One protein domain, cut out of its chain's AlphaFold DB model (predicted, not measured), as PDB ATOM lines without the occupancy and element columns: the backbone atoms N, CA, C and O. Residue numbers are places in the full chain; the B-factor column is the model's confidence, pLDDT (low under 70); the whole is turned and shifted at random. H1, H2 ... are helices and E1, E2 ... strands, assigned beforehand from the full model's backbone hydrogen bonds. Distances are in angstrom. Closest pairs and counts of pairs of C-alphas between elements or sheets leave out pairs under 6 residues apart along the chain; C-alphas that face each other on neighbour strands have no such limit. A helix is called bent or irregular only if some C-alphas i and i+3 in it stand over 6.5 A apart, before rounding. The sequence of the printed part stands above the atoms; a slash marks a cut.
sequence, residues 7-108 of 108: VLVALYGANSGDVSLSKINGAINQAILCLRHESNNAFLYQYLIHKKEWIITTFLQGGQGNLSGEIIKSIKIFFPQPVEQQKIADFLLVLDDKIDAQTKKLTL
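This is residues 7 to 108 of the 108 residues of the protein "Type I restriction-modification system, specificity subunit S" of Escherichia coli ISC7 (UniProt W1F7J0). A small three-stranded sheet has the kinked helix H1 over one face, and a long helix, H3, meets the first part of H1 crosswise; residues 94 to 108, of which 94 to 106 belong to H3, then stick out as an arm. The short helix H2 sits near the E3 edge of the sheet, at the other end of the body from H3. The printed part has 102 residues, with three named strands followed by three named helices, in the order E1, E2, E3, H1, H2, H3; the sheet runs E2, E1, E3, antiparallel throughout, and the class is mostly helix. The whole is only just compact, close to loose, with a radius of gyration of the C-alphas of 14.9 A and spans of 41 by 39 by 28 A.

E1, residues 7 to 10, is the inner strand of the sheet. E2, residues 19 to 21, is an edge strand and forms a hairpin with E1; N 8 and O 20 are within hydrogen-bond range at 2.8 A. E3, residues 32 to 35, is the other edge strand, antiparallel to E1 at 152 degrees; N 33 and O 9 are 2.8 A apart. H1, residues 41 to 59, is on the sheet at a height of 8.4 A, over E2 and only just over E1, on which 3 of its C-alphas fall. It runs along the strands, at 2 degrees to E2 on the local plane; the closest C-alphas of the two, those of Val 19 and Ile 49, are 6.1 A apart. H1 is irregular, with C-alphas 50 and 53 7.7 A apart and a kink of 57 degrees near residue 53. H2, residues 69 to 74, only grazes the sheet, with its residues 69 to 73; it is close to H1 but not clearly touching, the closest C-alphas being those of Phe 59 and Ile 71, 7.6 A apart. H3, residues 82 to 106, touches H1 with its residues 85 to 93 alone, about perpendicular at 81 degrees; the closest C-alphas, those of Phe 43 and Ala 89, are 4.8 A apart. H3 is not on the sheet. Every O i to N i+4 pair is within hydrogen-bond range in H2, against 13 of 15 in H1 and 20 of 21 in H3.

E1 begins at C-alpha 7, (-31.766, -29.867, 8.640), and is 10.3 A long; E2 measures 7.2 A and E3 9.8 A. H1 is 22.8 A long from C-alpha 41, (-29.421, -35.085, 11.117), and H2 8.7 A. H3 is 36.3 A long and ends at C-alpha 106, (-20.633, -32.426, -17.354).

The two C-alphas farthest apart, those of Gly 62 and Leu 108, are 43.9 A apart. The printed part has no cut and no long link. Mean pLDDT of the printed part is 94.2, and residue 108, the chain's last, is under 70.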
ATOM      1  N   VAL A   7     -30.825 -29.577   9.727       98.25
ATOM      2  CA  VAL A   7     -31.766 -29.867   8.640       98.25
ATOM      3  C   VAL A   7     -32.663 -28.654   8.426       98.25
ATOM      4  O   VAL A   7     -33.255 -28.138   9.376       98.25
ATOM      5  N   LEU A   8     -32.764 -28.194   7.186       98.50
ATOM      6  CA  LEU A   8     -33.577 -27.055   6.777       98.50
ATOM      7  C   LEU A   8     -34.687 -27.532   5.847       98.50
ATOM      8  O   LEU A   8     -34.404 -28.264   4.903       98.50
ATOM      9  N   VAL A   9     -35.919 -27.093   6.093       98.19
ATOM     10  CA  VAL A   9     -37.086 -27.387   5.250       98.19
ATOM     11  C   VAL A   9     -37.717 -26.080   4.788       98.19
ATOM     12  O   VAL A   9     -38.039 -25.227   5.618       98.19
ATOM     13  N   ALA A  10     -37.906 -25.916   3.482       97.81
ATOM     14  CA  ALA A  10     -38.664 -24.802   2.932       97.81
ATOM     15  C   ALA A  10     -40.163 -25.023   3.167       97.81
ATOM     16  O   ALA A  10     -40.720 -26.063   2.818       97.81
ATOM     17  N   LEU A  11     -40.817 -24.047   3.792       96.81
ATOM     18  CA  LEU A  11     -42.227 -24.150   4.158       96.81
ATOM     19  C   LEU A  11     -43.163 -23.596   3.082       96.81
ATOM     20  O   LEU A  11     -44.319 -24.015   3.027       96.81
ATOM     21  N   TYR A  12     -42.690 -22.637   2.280       92.44
ATOM     22  CA  TYR A  12     -43.548 -21.806   1.436       92.44
ATOM     23  C   TYR A  12     -43.158 -21.826  -0.042       92.44
ATOM     24  O   TYR A  12     -41.993 -22.005  -0.403       92.44
ATOM     25  N   GLY A  13     -44.142 -21.516  -0.890       88.12
ATOM     26  CA  GLY A  13     -43.952 -21.262  -2.318       88.12
ATOM     27  C   GLY A  13     -43.640 -22.516  -3.135       88.12
ATOM     28  O   GLY A  13     -43.849 -23.640  -2.681       88.12
ATOM     29  N   ALA A  14     -43.115 -22.315  -4.349       89.19
ATOM     30  CA  ALA A  14     -42.801 -23.391  -5.298       89.19
ATOM     31  C   ALA A  14     -41.790 -24.423  -4.760       89.19
ATOM     32  O   ALA A  14     -41.765 -25.558  -5.223       89.19
ATOM     33  N   ASN A  15     -41.002 -24.035  -3.755       93.06
ATOM     34  CA  ASN A  15     -39.984 -24.874  -3.129       93.06
ATOM     35  C   ASN A  15     -40.493 -25.544  -1.839       93.06
ATOM     36  O   ASN A  15     -39.699 -26.114  -1.095       93.06
ATOM     37  N   SER A  16     -41.791 -25.453  -1.522       94.19
ATOM     38  CA  SER A  16     -42.356 -26.081  -0.320       94.19
ATOM     39  C   SER A  16     -41.992 -27.565  -0.260       94.19
ATOM     40  O   SER A  16     -42.187 -28.306  -1.220       94.19
ATOM     41  N   GLY A  17     -41.462 -28.001   0.880       95.50
ATOM     42  CA  GLY A  17     -41.005 -29.372   1.096       95.50
ATOM     43  C   GLY A  17     -39.568 -29.647   0.649       95.50
ATOM     44  O   GLY A  17     -39.083 -30.744   0.910       95.50
ATOM     45  N   ASP A  18     -38.862 -28.696   0.025       97.44
ATOM     46  CA  ASP A  18     -37.423 -28.838  -0.217       97.44
ATOM     47  C   ASP A  18     -36.660 -28.955   1.100       97.44
ATOM     48  O   ASP A  18     -36.919 -28.221   2.057       97.44
ATOM     49  N   VAL A  19     -35.693 -29.870   1.126       97.81
ATOM     50  CA  VAL A  19     -34.905 -30.200   2.313       97.81
ATOM     51  C   VAL A  19     -33.425 -30.030   1.997       97.81
ATOM     52  O   VAL A  19     -32.960 -30.424   0.931       97.81
ATOM     53  N   SER A  20     -32.662 -29.462   2.927       97.50
ATOM     54  CA  SER A  20     -31.207 -29.352   2.805       97.50
ATOM     55  C   SER A  20     -30.506 -29.491   4.150       97.50
ATOM     56  O   SER A  20     -31.103 -29.280   5.206       97.50
ATOM     57  N   LEU A  21     -29.215 -29.821   4.114       97.94
ATOM     58  CA  LEU A  21     -28.321 -29.673   5.260       97.94
ATOM     59  C   LEU A  21     -27.644 -28.305   5.200       97.94
ATOM     60  O   LEU A  21     -27.057 -27.931   4.180       97.94
ATOM     61  N   SER A  22     -27.680 -27.561   6.305       98.25
ATOM     62  CA  SER A  22     -27.009 -26.267   6.376       98.25
ATOM     63  C   SER A  22     -25.500 -26.437   6.201       98.25
ATOM     64  O   SER A  22     -24.850 -27.170   6.948       98.25
ATOM     65  N   LYS A  23     -24.908 -25.720   5.245       96.56
ATOM     66  CA  LYS A  23     -23.454 -25.748   5.005       96.56
ATOM     67  C   LYS A  23     -22.686 -24.768   5.900       96.56
ATOM     68  O   LYS A  23     -21.469 -24.891   6.029       96.56
ATOM     69  N   ILE A  24     -23.393 -23.831   6.535       97.44
ATOM     70  CA  ILE A  24     -22.832 -22.738   7.340       97.44
ATOM     71  C   ILE A  24     -23.630 -22.514   8.633       97.44
ATOM     72  O   ILE A  24     -24.744 -23.012   8.801       97.44
ATOM     73  N   ASN A  25     -23.062 -21.737   9.553       98.50
ATOM     74  CA  ASN A  25     -23.806 -21.178  10.680       98.50
ATOM     75  C   ASN A  25     -24.479 -19.873  10.234       98.50
ATOM     76  O   ASN A  25     -23.878 -19.108   9.482       98.50
ATOM     77  N   GLY A  26     -25.693 -19.587  10.706       97.19
ATOM     78  CA  GLY A  26     -26.378 -18.358  10.304       97.19
ATOM     79  C   GLY A  26     -27.769 -18.165  10.892       97.19
ATOM     80  O   GLY A  26     -28.193 -18.863  11.816       97.19
ATOM     81  N   ALA A  27     -28.487 -17.191  10.344       97.81
ATOM     82  CA  ALA A  27     -29.896 -16.957  10.622       97.81
ATOM     83  C   ALA A  27     -30.754 -17.455   9.452       97.81
ATOM     84  O   ALA A  27     -30.306 -17.482   8.308       97.81
ATOM     85  N   ILE A  28     -31.988 -17.842   9.757       97.12
ATOM     86  CA  ILE A  28     -33.007 -18.210   8.775       97.12
ATOM     87  C   ILE A  28     -34.228 -17.320   8.990       97.12
ATOM     88  O   ILE A  28     -34.455 -16.848  10.106       97.12
ATOM     89  N   ASN A  29     -34.992 -17.083   7.929       95.88
ATOM     90  CA  ASN A  29     -36.266 -16.375   8.014       95.88
ATOM     91  C   ASN A  29     -37.410 -17.351   8.358       95.88
ATOM     92  O   ASN A  29     -37.193 -18.551   8.525       95.88
ATOM     93  N   GLN A  30     -38.637 -16.833   8.447       93.62
ATOM     94  CA  GLN A  30     -39.817 -17.630   8.804       93.62
ATOM     95  C   GLN A  30     -40.249 -18.636   7.725       93.62
ATOM     96  O   GLN A  30     -40.990 -19.561   8.034       93.62
ATOM     97  N   ALA A  31     -39.765 -18.499   6.486       95.56
ATOM     98  CA  ALA A  31     -40.062 -19.432   5.399       95.56
ATOM     99  C   ALA A  31     -39.260 -20.735   5.474       95.56
ATOM    100  O   ALA A  31     -39.524 -21.658   4.704       95.56
ATOM    101  N   ILE A  32     -38.296 -20.819   6.392       97.50
ATOM    102  CA  ILE A  32     -37.447 -21.987   6.582       97.50
ATOM    103  C   ILE A  32     -37.658 -22.532   7.991       97.50
ATOM    104  O   ILE A  32     -37.535 -21.819   8.987       97.50
ATOM    105  N   LEU A  33     -37.926 -23.830   8.083       97.81
ATOM    106  CA  LEU A  33     -37.930 -24.565   9.338       97.81
ATOM    107  C   LEU A  33     -36.561 -25.202   9.563       97.81
ATOM    108  O   LEU A  33     -36.045 -25.889   8.688       97.81
ATOM    109  N   CYS A  34     -35.998 -25.018  10.756       98.00
ATOM    110  CA  CYS A  34     -34.822 -25.762  11.199       98.00
ATOM    111  C   CYS A  34     -35.248 -26.933  12.087       98.00
ATOM    112  O   CYS A  34     -35.965 -26.739  13.073       98.00
ATOM    113  N   LEU A  35     -34.770 -28.129  11.753       96.94
ATOM    114  CA  LEU A  35     -34.950 -29.356  12.517       96.94
ATOM    115  C   LEU A  35     -33.592 -29.898  12.971       96.94
ATOM    116  O   LEU A  35     -32.586 -29.799  12.266       96.94
ATOM    117  N   ARG A  36     -33.587 -30.489  14.167       95.69
ATOM    118  CA  ARG A  36     -32.443 -31.194  14.744       95.69
ATOM    119  C   ARG A  36     -32.946 -32.495  15.343       95.69
ATOM    120  O   ARG A  36     -33.846 -32.462  16.179       95.69
ATOM    121  N   HIS A  37     -32.388 -33.607  14.895       92.50
ATOM    122  CA  HIS A  37     -32.611 -34.908  15.498       92.50
ATOM    123  C   HIS A  37     -31.523 -35.183  16.537       92.50
ATOM    124  O   HIS A  37     -30.375 -34.784  16.352       92.50
ATOM    125  N   GLU A  38     -31.871 -35.879  17.616       90.25
ATOM    126  CA  GLU A  38     -30.938 -36.147  18.719       90.25
ATOM    127  C   GLU A  38     -29.791 -37.081  18.311       90.25
ATOM    128  O   GLU A  38     -28.681 -36.951  18.817       90.25
ATOM    129  N   SER A  39     -30.044 -38.002  17.376       91.56
ATOM    130  CA  SER A  39     -29.048 -38.975  16.910       91.56
ATOM    131  C   SER A  39     -28.339 -38.573  15.616       91.56
ATOM    132  O   SER A  39     -27.113 -38.519  15.592       91.56
ATOM    133  N   ASN A  40     -29.067 -38.343  14.514       95.56
ATOM    134  CA  ASN A  40     -28.446 -38.163  13.203       95.56
ATOM    135  C   ASN A  40     -29.281 -37.264  12.268       95.56
ATOM    136  O   ASN A  40     -30.310 -37.670  11.724       95.56
ATOM    137  N   ASN A  41     -28.801 -36.038  12.043       97.00
ATOM    138  CA  ASN A  41     -29.421 -35.085  11.117       97.00
ATOM    139  C   ASN A  41     -29.313 -35.509   9.648       97.00
ATOM    140  O   ASN A  41     -30.220 -35.217   8.875       97.00
ATOM    141  N   ALA A  42     -28.235 -36.185   9.249       97.00
ATOM    142  CA  ALA A  42     -28.074 -36.641   7.873       97.00
ATOM    143  C   ALA A  42     -29.105 -37.722   7.520       97.00
ATOM    144  O   ALA A  42     -29.696 -37.676   6.446       97.00
ATOM    145  N   PHE A  43     -29.404 -38.630   8.451       97.06
ATOM    146  CA  PHE A  43     -30.499 -39.582   8.296       97.06
ATOM    147  C   PHE A  43     -31.852 -38.869   8.186       97.06
ATOM    148  O   PHE A  43     -32.616 -39.158   7.268       97.06
ATOM    149  N   LEU A  44     -32.141 -37.909   9.076       96.69
ATOM    150  CA  LEU A  44     -33.376 -37.119   9.006       96.69
ATOM    151  C   LEU A  44     -33.511 -36.396   7.656       96.69
ATOM    152  O   LEU A  44     -34.586 -36.401   7.062       96.69
ATOM    153  N   TYR A  45     -32.422 -35.809   7.158       97.38
ATOM    154  CA  TYR A  45     -32.355 -35.190   5.837       97.38
ATOM    155  C   TYR A  45     -32.727 -36.181   4.724       97.38
ATOM    156  O   TYR A  45     -33.662 -35.909   3.970       97.38
ATOM    157  N   GLN A  46     -32.073 -37.346   4.674       96.94
ATOM    158  CA  GLN A  46     -32.353 -38.373   3.663       96.94
ATOM    159  C   GLN A  46     -33.804 -38.869   3.745       96.94
ATOM    160  O   GLN A  46     -34.479 -39.037   2.728       96.94
ATOM    161  N   TYR A  47     -34.322 -39.048   4.961       95.69
ATOM    162  CA  TYR A  47     -35.698 -39.478   5.176       95.69
ATOM    163  C   TYR A  47     -36.712 -38.448   4.664       95.69
ATOM    164  O   TYR A  47     -37.675 -38.805   3.979       95.69
ATOM    165  N   LEU A  48     -36.518 -37.166   4.985       95.88
ATOM    166  CA  LEU A  48     -37.435 -36.108   4.565       95.88
ATOM    167  C   LEU A  48     -37.376 -35.867   3.054       95.88
ATOM    168  O   LEU A  48     -38.429 -35.659   2.458       95.88
ATOM    169  N   ILE A  49     -36.200 -35.980   2.422       96.00
ATOM    170  CA  ILE A  49     -36.095 -35.989   0.955       96.00
ATOM    171  C   ILE A  49     -36.929 -37.125   0.372       96.00
ATOM    172  O   ILE A  49     -37.767 -36.890  -0.498       96.00
ATOM    173  N   HIS A  50     -36.752 -38.345   0.883       94.75
ATOM    174  CA  HIS A  50     -37.500 -39.506   0.413       94.75
ATOM    175  C   HIS A  50     -39.022 -39.332   0.574       94.75
ATOM    176  O   HIS A  50     -39.795 -39.802  -0.259       94.75
ATOM    177  N   LYS A  51     -39.471 -38.636   1.626       94.75
ATOM    178  CA  LYS A  51     -40.893 -38.367   1.885       94.75
ATOM    179  C   LYS A  51     -41.436 -37.093   1.249       94.75
ATOM    180  O   LYS A  51     -42.646 -36.899   1.341       94.75
ATOM    181  N   LYS A  52     -40.615 -36.256   0.610       94.94
ATOM    182  CA  LYS A  52     -41.020 -34.929   0.114       94.94
ATOM    183  C   LYS A  52     -42.336 -34.974  -0.665       94.94
ATOM    184  O   LYS A  52     -43.272 -34.259  -0.318       94.94
ATOM    185  N   GLU A  53     -42.423 -35.845  -1.666       94.81
ATOM    186  CA  GLU A  53     -43.607 -35.930  -2.526       94.81
ATOM    187  C   GLU A  53     -44.855 -36.344  -1.742       94.81
ATOM    188  O   GLU A  53     -45.923 -35.750  -1.876       94.81
ATOM    189  N   TRP A  54     -44.711 -37.320  -0.845       95.25
ATOM    190  CA  TRP A  54     -45.799 -37.744   0.030       95.25
ATOM    191  C   TRP A  54     -46.250 -36.615   0.969       95.25
ATOM    192  O   TRP A  54     -47.447 -36.436   1.175       95.25
ATOM    193  N   ILE A  55     -45.317 -35.824   1.508       95.06
ATOM    194  CA  ILE A  55     -45.630 -34.675   2.371       95.06
ATOM    195  C   ILE A  55     -46.428 -33.632   1.585       95.06
ATOM    196  O   ILE A  55     -47.491 -33.203   2.030       95.06
ATOM    197  N   ILE A  56     -45.946 -33.245   0.405       93.81
ATOM    198  CA  ILE A  56     -46.598 -32.239  -0.442       93.81
ATOM    199  C   ILE A  56     -48.008 -32.702  -0.818       93.81
ATOM    200  O   ILE A  56     -48.985 -31.994  -0.578       93.81
ATOM    201  N   THR A  57     -48.127 -33.922  -1.338       93.44
ATOM    202  CA  THR A  57     -49.408 -34.462  -1.805       93.44
ATOM    203  C   THR A  57     -50.397 -34.730  -0.676       93.44
ATOM    204  O   THR A  57     -51.597 -34.654  -0.916       93.44
ATOM    205  N   THR A  58     -49.939 -34.992   0.549       93.81
ATOM    206  CA  THR A  58     -50.828 -35.217   1.700       93.81
ATOM    207  C   THR A  58     -51.284 -33.907   2.341       93.81
ATOM    208  O   THR A  58     -52.447 -33.789   2.720       93.81
ATOM    209  N   PHE A  59     -50.391 -32.922   2.477       93.44
ATOM    210  CA  PHE A  59     -50.622 -31.759   3.343       93.44
ATOM    211  C   PHE A  59     -50.859 -30.431   2.611       93.44
ATOM    212  O   PHE A  59     -51.254 -29.470   3.260       93.44
ATOM    213  N   LEU A  60     -50.652 -30.350   1.292       91.12
ATOM    214  CA  LEU A  60     -50.922 -29.136   0.494       91.12
ATOM    215  C   LEU A  60     -52.204 -29.231  -0.349       91.12
ATOM    216  O   LEU A  60     -52.342 -28.589  -1.387       91.12
ATOM    217  N   GLN A  61     -53.156 -30.052   0.088       85.69
ATOM    218  CA  GLN A  61     -54.439 -30.239  -0.594       85.69
ATOM    219  C   GLN A  61     -55.489 -29.219  -0.132       85.69
ATOM    220  O   GLN A  61     -55.345 -28.566   0.900       85.69
ATOM    221  N   GLY A  62     -56.584 -29.086  -0.890       80.38
ATOM    222  CA  GLY A  62     -57.784 -28.377  -0.423       80.38
ATOM    223  C   GLY A  62     -57.608 -26.875  -0.166       80.38
ATOM    224  O   GLY A  62     -58.254 -26.331   0.724       80.38
ATOM    225  N   GLY A  63     -56.735 -26.200  -0.923       78.75
ATOM    226  CA  GLY A  63     -56.481 -24.758  -0.788       78.75
ATOM    227  C   GLY A  63     -55.381 -24.397   0.215       78.75
ATOM    228  O   GLY A  63     -55.070 -23.217   0.385       78.75
ATOM    229  N   GLN A  64     -54.750 -25.388   0.850       84.81
ATOM    230  CA  GLN A  64     -53.588 -25.159   1.693       84.81
ATOM    231  C   GLN A  64     -52.338 -24.871   0.847       84.81
ATOM    232  O   GLN A  64     -51.699 -25.773   0.320       84.81
ATOM    233  N   GLY A  65     -51.968 -23.594   0.733       85.06
ATOM    234  CA  GLY A  65     -50.859 -23.170  -0.132       85.06
ATOM    235  C   GLY A  65     -49.448 -23.411   0.418       85.06
ATOM    236  O   GLY A  65     -48.493 -23.305  -0.343       85.06
ATOM    237  N   ASN A  66     -49.298 -23.695   1.717       93.69
ATOM    238  CA  ASN A  66     -48.006 -23.730   2.409       93.69
ATOM    239  C   ASN A  66     -47.955 -24.821   3.491       93.69
ATOM    240  O   ASN A  66     -48.964 -25.140   4.131       93.69
ATOM    241  N   LEU A  67     -46.751 -25.335   3.756       95.62
ATOM    242  CA  LEU A  67     -46.482 -26.190   4.910       95.62
ATOM    243  C   LEU A  67     -46.339 -25.317   6.162       95.62
ATOM    244  O   LEU A  67     -45.842 -24.191   6.111       95.62
ATOM    245  N   SER A  68     -46.747 -25.846   7.314       94.06
ATOM    246  CA  SER A  68     -46.474 -25.229   8.612       94.06
ATOM    247  C   SER A  68     -45.431 -26.041   9.376       94.06
ATOM    248  O   SER A  68     -45.272 -27.247   9.168       94.06
ATOM    249  N   GLY A  69     -44.730 -25.392  10.309       94.12
ATOM    250  CA  GLY A  69     -43.816 -26.103  11.203       94.12
ATOM    251  C   GLY A  69     -44.522 -27.169  12.049       94.12
ATOM    252  O   GLY A  69     -43.913 -28.181  12.378       94.12
ATOM    253  N   GLU A  70     -45.801 -26.970  12.371       94.06
ATOM    254  CA  GLU A  70     -46.621 -27.938  13.109       94.06
ATOM    255  C   GLU A  70     -46.938 -29.175  12.270       94.06
ATOM    256  O   GLU A  70     -46.840 -30.290  12.775       94.06
ATOM    257  N   ILE A  71     -47.235 -28.998  10.979       93.69
ATOM    258  CA  ILE A  71     -47.445 -30.110  10.048       93.69
ATOM    259  C   ILE A  71     -46.184 -30.950   9.932       93.69
ATOM    260  O   ILE A  71     -46.241 -32.160  10.105       93.69
ATOM    261  N   ILE A  72     -45.029 -30.319   9.711       94.62
ATOM    262  CA  ILE A  72     -43.776 -31.071   9.596       94.62
ATOM    263  C   ILE A  72     -43.478 -31.848  10.885       94.62
ATOM    264  O   ILE A  72     -43.053 -32.999  10.828       94.62
ATOM    265  N   LYS A  73     -43.744 -31.250  12.053       92.00
ATOM    266  CA  LYS A  73     -43.552 -31.901  13.359       92.00
ATOM    267  C   LYS A  73     -44.583 -32.992  13.668       92.00
ATOM    268  O   LYS A  73     -44.312 -33.820  14.532       92.00
ATOM    269  N   SER A  74     -45.744 -32.999  13.012       92.31
ATOM    270  CA  SER A  74     -46.783 -34.016  13.224       92.31
ATOM    271  C   SER A  74     -46.565 -35.282  12.390       92.31
ATOM    272  O   SER A  74     -47.174 -36.317  12.673       92.31
ATOM    273  N   ILE A  75     -45.675 -35.226  11.391       90.75
ATOM    274  CA  ILE A  75     -45.303 -36.383  10.579       90.75
ATOM    275  C   ILE A  75     -44.697 -37.447  11.492       90.75
ATOM    276  O   ILE A  75     -43.667 -37.243  12.132       90.75
ATOM    277  N   LYS A  76     -45.340 -38.615  11.530       88.00
ATOM    278  CA  LYS A  76     -44.817 -39.773  12.249       88.00
ATOM    279  C   LYS A  76     -43.729 -40.428  11.417       88.00
ATOM    280  O   LYS A  76     -43.960 -40.841  10.282       88.00
ATOM    281  N   ILE A  77     -42.554 -40.532  12.017       82.25
ATOM    282  CA  ILE A  77     -41.342 -41.029  11.382       82.25
ATOM    283  C   ILE A  77     -40.880 -42.270  12.131       82.25
ATOM    284  O   ILE A  77     -40.816 -42.265  13.359       82.25
ATOM    285  N   PHE A  78     -40.560 -43.331  11.395       85.12
ATOM    286  CA  PHE A  78     -39.849 -44.462  11.976       85.12
ATOM    287  C   PHE A  78     -38.354 -44.162  11.949       85.12
ATOM    288  O   PHE A  78     -37.770 -44.008  10.875       85.12
ATOM    289  N   PHE A  79     -37.748 -44.098  13.129       88.44
ATOM    290  CA  PHE A  79     -36.307 -43.988  13.281       88.44
ATOM    291  C   PHE A  79     -35.748 -45.340  13.721       88.44
ATOM    292  O   PHE A  79     -36.107 -45.810  14.804       88.44
ATOM    293  N   PRO A  80     -34.868 -45.969  12.925       93.50
ATOM    294  CA  PRO A  80     -34.158 -47.153  13.377       93.50
ATOM    295  C   PRO A  80     -33.155 -46.780  14.478       93.50
ATOM    296  O   PRO A  80     -32.996 -45.608  14.833       93.50
ATOM    297  N   GLN A  81     -32.448 -47.762  15.032       96.44
ATOM    298  CA  GLN A  81     -31.432 -47.491  16.053       96.44
ATOM    299  C   GLN A  81     -30.319 -46.575  15.505       96.44
ATOM    300  O   GLN A  81     -30.006 -46.659  14.314       96.44
ATOM    301  N   PRO A  82     -29.669 -45.735  16.335       96.38
ATOM    302  CA  PRO A  82     -28.673 -44.761  15.870       96.38
ATOM    303  C   PRO A  82     -27.569 -45.346  14.975       96.38
ATOM    304  O   PRO A  82     -27.161 -44.718  14.002       96.38
ATOM    305  N   VAL A  83     -27.131 -46.579  15.253       97.50
ATOM    306  CA  VAL A  83     -26.126 -47.292  14.444       97.50
ATOM    307  C   VAL A  83     -26.613 -47.541  13.014       97.50
ATOM    308  O   VAL A  83     -25.849 -47.410  12.062       97.50
ATOM    309  N   GLU A  84     -27.881 -47.903  12.843       97.19
ATOM    310  CA  GLU A  84     -28.474 -48.134  11.527       97.19
ATOM    311  C   GLU A  84     -28.733 -46.814  10.797       97.19
ATOM    312  O   GLU A  84     -28.423 -46.708   9.613       97.19
ATOM    313  N   GLN A  85     -29.188 -45.779  11.515       96.69
ATOM    314  CA  GLN A  85     -29.313 -44.430  10.955       96.69
ATOM    315  C   GLN A  85     -27.984 -43.947  10.365       96.69
ATOM    316  O   GLN A  85     -27.964 -43.434   9.248       96.69
ATOM    317  N   GLN A  86     -26.881 -44.152  11.094       97.19
ATOM    318  CA  GLN A  86     -25.539 -43.789  10.646       97.19
ATOM    319  C   GLN A  86     -25.147 -44.541   9.372       97.19
ATOM    320  O   GLN A  86     -24.765 -43.910   8.394       97.19
ATOM    321  N   LYS A  87     -25.316 -45.870   9.344       98.00
ATOM    322  CA  LYS A  87     -24.995 -46.691   8.163       98.00
ATOM    323  C   LYS A  87     -25.763 -46.248   6.918       98.00
ATOM    324  O   LYS A  87     -25.180 -46.170   5.840       98.00
ATOM    325  N   ILE A  88     -27.058 -45.968   7.066       96.94
ATOM    326  CA  ILE A  88     -27.904 -45.496   5.965       96.94
ATOM    327  C   ILE A  88     -27.442 -44.111   5.504       96.94
ATOM    328  O   ILE A  88     -27.252 -43.898   4.306       96.94
ATOM    329  N   ALA A  89     -27.242 -43.181   6.442       96.62
ATOM    330  CA  ALA A  89     -26.819 -41.819   6.136       96.62
ATOM    331  C   ALA A  89     -25.463 -41.788   5.420       96.62
ATOM    332  O   ALA A  89     -25.350 -41.144   4.382       96.62
ATOM    333  N   ASP A  90     -24.468 -42.521   5.924       97.62
ATOM    334  CA  ASP A  90     -23.130 -42.586   5.331       97.62
ATOM    335  C   ASP A  90     -23.176 -43.128   3.905       97.62
ATOM    336  O   ASP A  90     -22.562 -42.565   3.001       97.62
ATOM    337  N   PHE A  91     -23.936 -44.203   3.685       98.19
ATOM    338  CA  PHE A  91     -24.061 -44.794   2.361       98.19
ATOM    339  C   PHE A  91     -24.682 -43.819   1.353       98.19
ATOM    340  O   PHE A  91     -24.136 -43.635   0.266       98.19
ATOM    341  N   LEU A  92     -25.798 -43.178   1.715       97.75
ATOM    342  CA  LEU A  92     -26.500 -42.261   0.817       97.75
ATOM    343  C   LEU A  92     -25.700 -40.978   0.562       97.75
ATOM    344  O   LEU A  92     -25.600 -40.553  -0.584       97.75
ATOM    345  N   LEU A  93     -25.043 -40.417   1.583       96.19
ATOM    346  CA  LEU A  93     -24.185 -39.240   1.410       96.19
ATOM    347  C   LEU A  93     -23.001 -39.511   0.474       96.19
ATOM    348  O   LEU A  93     -22.664 -38.666  -0.349       96.19
ATOM    349  N   VAL A  94     -22.397 -40.702   0.538       97.75
ATOM    350  CA  VAL A  94     -21.332 -41.088  -0.404       97.75
ATOM    351  C   VAL A  94     -21.845 -41.140  -1.846       97.75
ATOM    352  O   VAL A  94     -21.095 -40.837  -2.779       97.75
ATOM    353  N   LEU A  95     -23.100 -41.542  -2.061       97.81
ATOM    354  CA  LEU A  95     -23.708 -41.518  -3.390       97.81
ATOM    355  C   LEU A  95     -23.985 -40.086  -3.852       97.81
ATOM    356  O   LEU A  95     -23.648 -39.767  -4.992       97.81
ATOM    357  N   ASP A  96     -24.509 -39.232  -2.972       96.12
ATOM    358  CA  ASP A  96     -24.741 -37.812  -3.258       96.12
ATOM    359  C   ASP A  96     -23.432 -37.117  -3.674       96.12
ATOM    360  O   ASP A  96     -23.365 -36.504  -4.739       96.12
ATOM    361  N   ASP A  97     -22.346 -37.319  -2.919       95.94
ATOM    362  CA  ASP A  97     -21.023 -36.765  -3.235       95.94
ATOM    363  C   ASP A  97     -20.506 -37.240  -4.603       95.94
ATOM    364  O   ASP A  97     -19.904 -36.474  -5.368       95.94
ATOM    365  N   LYS A  98     -20.739 -38.514  -4.943       98.00
ATOM    366  CA  LYS A  98     -20.370 -39.064  -6.254       98.00
ATOM    367  C   LYS A  98     -21.191 -38.435  -7.375       98.00
ATOM    368  O   LYS A  98     -20.610 -38.096  -8.406       98.00
ATOM    369  N   ILE A  99     -22.502 -38.284  -7.195       97.00
ATOM    370  CA  ILE A  99     -23.393 -37.650  -8.178       97.00
ATOM    371  C   ILE A  99     -22.973 -36.196  -8.400       97.00
ATOM    372  O   ILE A  99     -22.809 -35.780  -9.550       97.00
ATOM    373  N   ASP A 100     -22.703 -35.453  -7.329       95.31
ATOM    374  CA  ASP A 100     -22.220 -34.073  -7.390       95.31
ATOM    375  C   ASP A 100     -20.891 -33.973  -8.149       95.31
ATOM    376  O   ASP A 100     -20.704 -33.093  -8.994       95.31
ATOM    377  N   ALA A 101     -19.954 -34.889  -7.881       96.94
ATOM    378  CA  ALA A 101     -18.660 -34.915  -8.554       96.94
ATOM    379  C   ALA A 101     -18.775 -35.219 -10.056       96.94
ATOM    380  O   ALA A 101     -18.030 -34.634 -10.843       96.94
ATOM    381  N   GLN A 102     -19.681 -36.111 -10.473       97.56
ATOM    382  CA  GLN A 102     -19.891 -36.386 -11.900       97.56
ATOM    383  C   GLN A 102     -20.651 -35.253 -12.589       97.56
ATOM    384  O   GLN A 102     -20.253 -34.839 -13.674       97.56
ATOM    385  N   THR A 103     -21.679 -34.698 -11.944       97.06
ATOM    386  CA  THR A 103     -22.449 -33.565 -12.475       97.06
ATOM    387  C   THR A 103     -21.537 -32.377 -12.781       97.06
ATOM    388  O   THR A 103     -21.609 -31.820 -13.872       97.06
ATOM    389  N   LYS A 104     -20.591 -32.059 -11.884       96.00
ATOM    390  CA  LYS A 104     -19.603 -30.988 -12.102       96.00
ATOM    391  C   LYS A 104     -18.749 -31.177 -13.356       96.00
ATOM    392  O   LYS A 104     -18.379 -30.184 -13.971       96.00
ATOM    393  N   LYS A 105     -18.429 -32.418 -13.737       96.19
ATOM    394  CA  LYS A 105     -17.643 -32.702 -14.949       96.19
ATOM    395  C   LYS A 105     -18.434 -32.492 -16.235       96.19
ATOM    396  O   LYS A 105     -17.819 -32.261 -17.261       96.19
ATOM    397  N   LEU A 106     -19.761 -32.624 -16.191       94.44
ATOM    398  CA  LEU A 106     -20.633 -32.426 -17.354       94.44
ATOM    399  C   LEU A 106     -20.913 -30.944 -17.632       94.44
ATOM    400  O   LEU A 106     -21.322 -30.591 -18.731       94.44
ATOM    401  N   THR A 107     -20.744 -30.094 -16.620       87.31
ATOM    402  CA  THR A 107     -20.992 -28.646 -16.690       87.31
ATOM    403  C   THR A 107     -19.729 -27.809 -16.920       87.31
ATOM    404  O   THR A 107     -19.825 -26.584 -16.955       87.31
ATOM    405  N   LEU A 108     -18.564 -28.457 -17.024       56.44
ATOM    406  CA  LEU A 108     -17.280 -27.866 -17.425       56.44
ATOM    407  C   LEU A 108     -17.008 -28.192 -18.894       56.44
ATOM    408  O   LEU A 108     -16.458 -27.304 -19.580       56.44
TER     409      LEU A 108